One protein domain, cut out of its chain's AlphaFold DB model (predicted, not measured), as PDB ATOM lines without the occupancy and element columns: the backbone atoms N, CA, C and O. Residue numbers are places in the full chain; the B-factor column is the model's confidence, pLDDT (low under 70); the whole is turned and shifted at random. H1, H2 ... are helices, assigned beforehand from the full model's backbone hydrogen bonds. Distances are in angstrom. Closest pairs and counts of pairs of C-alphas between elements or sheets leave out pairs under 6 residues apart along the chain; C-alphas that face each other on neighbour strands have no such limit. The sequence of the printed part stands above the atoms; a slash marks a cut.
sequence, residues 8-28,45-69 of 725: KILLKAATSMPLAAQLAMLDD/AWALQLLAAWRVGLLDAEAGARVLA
ATOM      1  N   LYS A   8      55.289   0.132  96.113       66.88
ATOM      2  CA  LYS A   8      56.508  -0.327  95.421       66.88
ATOM      3  C   LYS A   8      56.449  -0.061  93.919       66.88
ATOM      4  O   LYS A   8      57.453   0.334  93.331       66.88
ATOM      5  N   ILE A   9      55.283  -0.258  93.304       73.25
ATOM      6  CA  ILE A   9      55.074   0.013  91.876       73.25
ATOM      7  C   ILE A   9      55.159   1.516  91.601       73.25
ATOM      8  O   ILE A   9      55.851   1.918  90.667       73.25
ATOM      9  N   LEU A  10      54.520   2.342  92.435       66.25
ATOM     10  CA  LEU A  10      54.551   3.798  92.306       66.25
ATOM     11  C   LEU A  10      55.969   4.357  92.488       66.25
ATOM     12  O   LEU A  10      56.430   5.108  91.635       66.25
ATOM     13  N   LEU A  11      56.703   3.935  93.525       68.38
ATOM     14  CA  LEU A  11      58.090   4.364  93.762       68.38
ATOM     15  C   LEU A  11      59.026   3.929  92.629       68.38
ATOM     16  O   LEU A  11      59.857   4.710  92.170       68.38
ATOM     17  N   LYS A  12      58.858   2.705  92.114       73.25
ATOM     18  CA  LYS A  12      59.628   2.231  90.961       73.25
ATOM     19  C   LYS A  12      59.321   3.047  89.705       73.25
ATOM     20  O   LYS A  12      60.247   3.402  88.984       73.25
ATOM     21  N   ALA A  13      58.056   3.392  89.465       66.50
ATOM     22  CA  ALA A  13      57.680   4.261  88.354       66.50
ATOM     23  C   ALA A  13      58.260   5.677  88.518       66.50
ATOM     24  O   ALA A  13      58.793   6.223  87.552       66.50
ATOM     25  N   ALA A  14      58.245   6.235  89.732       69.06
ATOM     26  CA  ALA A  14      58.741   7.579  90.025       69.06
ATOM     27  C   ALA A  14      60.223   7.768  89.673       69.06
ATOM     28  O   ALA A  14      60.580   8.793  89.101       69.06
ATOM     29  N   THR A  15      61.070   6.754  89.897       68.81
ATOM     30  CA  THR A  15      62.504   6.812  89.533       68.81
ATOM     31  C   THR A  15      62.767   6.959  88.029       68.81
ATOM     32  O   THR A  15      63.872   7.311  87.631       68.81
ATOM     33  N   SER A  16      61.750   6.733  87.190       65.44
ATOM     34  CA  SER A  16      61.811   6.916  85.733       65.44
ATOM     35  C   SER A  16      61.101   8.182  85.230       65.44
ATOM     36  O   SER A  16      61.078   8.434  84.026       65.44
ATOM     37  N   MET A  17      60.519   8.987  86.127       72.56
ATOM     38  CA  MET A  17      59.787  10.207  85.777       72.56
ATOM     39  C   MET A  17      60.687  11.452  85.797       72.56
ATOM     40  O   MET A  17      61.662  11.493  86.550       72.56
ATOM     41  N   PRO A  18      60.334  12.515  85.049       76.75
ATOM     42  CA  PRO A  18      60.946  13.827  85.221       76.75
ATOM     43  C   PRO A  18      60.770  14.349  86.651       76.75
ATOM     44  O   PRO A  18      59.734  14.140  87.282       76.75
ATOM     45  N   LEU A  19      61.758  15.093  87.139       68.38
ATOM     46  CA  LEU A  19      61.852  15.557  88.527       68.38
ATOM     47  C   LEU A  19      60.624  16.356  89.006       68.38
ATOM     48  O   LEU A  19      60.152  16.162  90.121       68.38
ATOM     49  N   ALA A  20      60.034  17.179  88.134       69.75
ATOM     50  CA  ALA A  20      58.801  17.911  88.434       69.75
ATOM     51  C   ALA A  20      57.600  16.982  88.714       69.75
ATOM     52  O   ALA A  20      56.765  17.286  89.563       69.75
ATOM     53  N   ALA A  21      57.530  15.833  88.033       71.50
ATOM     54  CA  ALA A  21      56.495  14.828  88.263       71.50
ATOM     55  C   ALA A  21      56.768  14.013  89.537       71.50
ATOM     56  O   ALA A  21      55.825  13.657  90.238       71.50
ATOM     57  N   GLN A  22      58.040  13.781  89.878       77.00
ATOM     58  CA  GLN A  22      58.417  13.161  91.153       77.00
ATOM     59  C   GLN A  22      57.995  14.029  92.347       77.00
ATOM     60  O   GLN A  22      57.408  13.517  93.296       77.00
ATOM     61  N   LEU A  23      58.220  15.347  92.272       72.88
ATOM     62  CA  LEU A  23      57.819  16.298  93.315       72.88
ATOM     63  C   LEU A  23      56.294  16.410  93.451       72.88
ATOM     64  O   LEU A  23      55.781  16.384  94.562       72.88
ATOM     65  N   ALA A  24      55.556  16.469  92.338       75.12
ATOM     66  CA  ALA A  24      54.091  16.463  92.376       75.12
ATOM     67  C   ALA A  24      53.532  15.160  92.981       75.12
ATOM     68  O   ALA A  24      52.579  15.186  93.753       75.12
ATOM     69  N   MET A  25      54.158  14.021  92.677       79.62
ATOM     70  CA  MET A  25      53.771  12.732  93.242       79.62
ATOM     71  C   MET A  25      54.092  12.629  94.741       79.62
ATOM     72  O   MET A  25      53.329  12.006  95.479       79.62
ATOM     73  N   LEU A  26      55.186  13.244  95.206       77.75
ATOM     74  CA  LEU A  26      55.500  13.356  96.632       77.75
ATOM     75  C   LEU A  26      54.426  14.176  97.369       77.75
ATOM     76  O   LEU A  26      53.908  13.699  98.378       77.75
ATOM     77  N   ASP A  27      54.026  15.329  96.816       76.25
ATOM     78  CA  ASP A  27      52.942  16.175  97.350       76.25
ATOM     79  C   ASP A  27      51.609  15.414  97.460       76.25
ATOM     80  O   ASP A  27      50.852  15.595  98.415       76.25
ATOM     81  N   ASP A  28      51.294  14.575  96.473       78.06
ATOM     82  CA  ASP A  28      50.060  13.790  96.467       78.06
ATOM     83  C   ASP A  28      50.117  12.637  97.479       78.06
ATOM     84  O   ASP A  28      49.135  12.371  98.176       78.06
ATOM     85  N   ALA A  45      62.742   7.744 103.175       73.75
ATOM     86  CA  ALA A  45      63.941   7.364 102.430       73.75
ATOM     87  C   ALA A  45      63.974   7.969 101.014       73.75
ATOM     88  O   ALA A  45      65.026   8.401 100.543       73.75
ATOM     89  N   TRP A  46      62.825   8.038 100.334       76.62
ATOM     90  CA  TRP A  46      62.730   8.651  99.008       76.62
ATOM     91  C   TRP A  46      62.881  10.180  99.058       76.62
ATOM     92  O   TRP A  46      63.592  10.759  98.235       76.62
ATOM     93  N   ALA A  47      62.303  10.843 100.062       74.06
ATOM     94  CA  ALA A  47      62.484  12.278 100.266       74.06
ATOM     95  C   ALA A  47      63.943  12.642 100.612       74.06
ATOM     96  O   ALA A  47      64.461  13.644 100.117       74.06
ATOM     97  N   LEU A  48      64.649  11.798 101.375       74.06
ATOM     98  CA  LEU A  48      66.083  11.955 101.650       74.06
ATOM     99  C   LEU A  48      66.944  11.843 100.381       74.06
ATOM    100  O   LEU A  48      67.916  12.584 100.236       74.06
ATOM    101  N   GLN A  49      66.570  10.991  99.420       74.25
ATOM    102  CA  GLN A  49      67.245  10.925  98.114       74.25
ATOM    103  C   GLN A  49      67.061  12.215  97.303       74.25
ATOM    104  O   GLN A  49      68.012  12.690  96.679       74.25
ATOM    105  N   LEU A  50      65.868  12.817  97.342       71.38
ATOM    106  CA  LEU A  50      65.618  14.115  96.708       71.38
ATOM    107  C   LEU A  50      66.405  15.241  97.405       71.38
ATOM    108  O   LEU A  50      66.982  16.087  96.728       71.38
ATOM    109  N   LEU A  51      66.536  15.221  98.735       69.50
ATOM    110  CA  LEU A  51      67.380  16.178  99.471       69.50
ATOM    111  C   LEU A  51      68.873  16.029  99.147       69.50
ATOM    112  O   LEU A  51      69.580  17.031  99.017       69.50
ATOM    113  N   ALA A  52      69.356  14.798  98.969       68.94
ATOM    114  CA  ALA A  52      70.726  14.547  98.530       68.94
ATOM    115  C   ALA A  52      70.975  15.099  97.116       68.94
ATOM    116  O   ALA A  52      71.999  15.739  96.888       68.94
ATOM    117  N   ALA A  53      70.013  14.938  96.195       68.31
ATOM    118  CA  ALA A  53      70.077  15.525  94.854       68.31
ATOM    119  C   ALA A  53      70.121  17.067  94.891       68.31
ATOM    120  O   ALA A  53      70.856  17.684  94.121       68.31
ATOM    121  N   TRP A  54      69.404  17.699  95.827       66.88
ATOM    122  CA  TRP A  54      69.466  19.149  96.035       66.88
ATOM    123  C   TRP A  54      70.840  19.617  96.518       66.88
ATOM    124  O   TRP A  54      71.388  20.570  95.967       66.88
ATOM    125  N   ARG A  55      71.455  18.902  97.465       61.94
ATOM    126  CA  ARG A  55      72.797  19.232  97.977       61.94
ATOM    127  C   ARG A  55      73.901  19.191  96.924       61.94
ATOM    128  O   ARG A  55      74.869  19.931  97.045       61.94
ATOM    129  N   VAL A  56      73.752  18.361  95.893       64.94
ATOM    130  CA  VAL A  56      74.702  18.290  94.769       64.94
ATOM    131  C   VAL A  56      74.301  19.178  93.582       64.94
ATOM    132  O   VAL A  56      74.865  19.049  92.499       64.94
ATOM    133  N   GLY A  57      73.337  20.091  93.770       64.62
ATOM    134  CA  GLY A  57      72.948  21.099  92.779       64.62
ATOM    135  C   GLY A  57      72.057  20.588  91.643       64.62
ATOM    136  O   GLY A  57      71.912  21.271  90.633       64.62
ATOM    137  N   LEU A  58      71.455  19.401  91.784       65.56
ATOM    138  CA  LEU A  58      70.539  18.828  90.787       65.56
ATOM    139  C   LEU A  58      69.084  19.310  90.953       65.56
ATOM    140  O   LEU A  58      68.242  19.005  90.110       65.56
ATOM    141  N   LEU A  59      68.787  20.057  92.022       67.06
ATOM    142  CA  LEU A  59      67.504  20.721  92.277       67.06
ATOM    143  C   LEU A  59      67.738  22.207  92.555       67.06
ATOM    144  O   LEU A  59      68.754  22.581  93.139       67.06
ATOM    145  N   ASP A  60      66.773  23.047  92.185       73.06
ATOM    146  CA  ASP A  60      66.773  24.454  92.578       73.06
ATOM    147  C   ASP A  60      66.337  24.646  94.047       73.06
ATOM    148  O   ASP A  60      65.865  23.728  94.725       73.06
ATOM    149  N   ALA A  61      66.539  25.862  94.562       65.44
ATOM    150  CA  ALA A  61      66.248  26.208  95.952       65.44
ATOM    151  C   ALA A  61      64.754  26.095  96.310       65.44
ATOM    152  O   ALA A  61      64.422  25.785  97.455       65.44
ATOM    153  N   GLU A  62      63.854  26.312  95.346       70.50
ATOM    154  CA  GLU A  62      62.407  26.225  95.558       70.50
ATOM    155  C   GLU A  62      61.966  24.764  95.705       70.50
ATOM    156  O   GLU A  62      61.211  24.416  96.616       70.50
ATOM    157  N   ALA A  63      62.507  23.875  94.872       69.56
ATOM    158  CA  ALA A  63      62.268  22.446  94.954       69.56
ATOM    159  C   ALA A  63      62.874  21.828  96.227       69.56
ATOM    160  O   ALA A  63      62.213  21.023  96.883       69.56
ATOM    161  N   GLY A  64      64.074  22.257  96.636       68.62
ATOM    162  CA  GLY A  64      64.685  21.850  97.908       68.62
ATOM    163  C   GLY A  64      63.837  22.236  99.127       68.62
ATOM    164  O   GLY A  64      63.575  21.402  99.996       68.62
ATOM    165  N   ALA A  65      63.318  23.469  99.154       70.62
ATOM    166  CA  ALA A  65      62.433  23.943 100.219       70.62
ATOM    167  C   ALA A  65      61.109  23.157 100.288       70.62
ATOM    168  O   ALA A  65      60.615  22.867 101.381       70.62
ATOM    169  N   ARG A  66      60.548  22.758  99.138       71.94
ATOM    170  CA  ARG A  66      59.317  21.947  99.077       71.94
ATOM    171  C   ARG A  66      59.498  20.534  99.622       71.94
ATOM    172  O   ARG A  66      58.571  20.027 100.251       71.94
ATOM    173  N   VAL A  67      60.663  19.919  99.408       71.44
ATOM    174  CA  VAL A  67      60.980  18.600  99.979       71.44
ATOM    175  C   VAL A  67      61.179  18.713 101.492       71.44
ATOM    176  O   VAL A  67      60.598  17.931 102.240       71.44
ATOM    177  N   LEU A  68      61.907  19.734 101.965       70.38
ATOM    178  CA  LEU A  68      62.115  19.979 103.401       70.38
ATOM    179  C   LEU A  68      60.805  20.199 104.172       70.38
ATOM    180  O   LEU A  68      60.680  19.733 105.300       70.38
ATOM    181  N   ALA A  69      59.814  20.858 103.565       71.56
ATOM    182  CA  ALA A  69      58.512  21.097 104.191       71.56
ATOM    183  C   ALA A  69      57.666  19.821 104.393       71.56
ATOM    184  O   ALA A  69      56.646  19.866 105.081       71.56
TER     185      ALA A  69
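This is residues 8 to 28 and 45 to 69 of the 725 residues of an uncharacterized protein of Leptothrix cholodnii (strain ATCC 51168 / LMG 8142 / SP-6) (UniProt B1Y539). What shape does the model have? H3 and H4 form a helical hairpin, side by side and running opposite ways, and H2 makes a loose triangle with them. H1 lies beyond H2 at one end of the longest axis, away from H3 and H4. What is it made of? The printed part has 46 residues with four named helices, H1, H2, H3, H4 along the chain, and no named strand; its class is all helix. It is compact, with a radius of gyration of the C-alphas of 10.1 A and spans of 28 by 19 by 19 A.

What touches the longest helix, H3, residues 45 to 55? H4, residues 61 to 68, touches it at a shallow tilt of 26 degrees, opposite ways; the closest C-alphas, of Trp 54 and Gly 64, are 5.8 A apart. Where is H2, residues 19 to 28? It is close to H4 but not clearly touching, with the closest C-alphas, of Leu 23 and Val 67, 7.7 A apart. It is also close to H3 but not clearly touching, with the closest C-alphas, of Leu 26 and Ala 47, 7.9 A apart. And H1, residues 8 to 14? It only just touches H2, with 3 pairs of C-alphas within 8 A, the closest those of Ala 14 and Gln 22 at 5.7 A; the two form a helical hairpin at a steep tilt of 43 degrees. H1 is apart from H4, and only just apart from H3, at 8.2 A. Do the backbones fit? In H1, H2, H3 and H4 every O i to N i+4 pair is within hydrogen-bond range.

How long are the helices? H3 measures 15.5 A from first to last C-alpha, H2 14.3 A, H4 10.6 A and H1 9.8 A. Where are the anchors? C-alpha 8 begins H1 at (56.508, -0.327, 95.421), and C-alpha 68 ends H4 at (62.115, 19.979, 103.401).

Where is the cut? Residues 29 to 44 are not printed, and C-alphas 28 and 45 are 16.4 A apart. How sure is the model? The mean pLDDT of the printed part is 70.8, and 21 residues are under 70, among them residues 51 to 59.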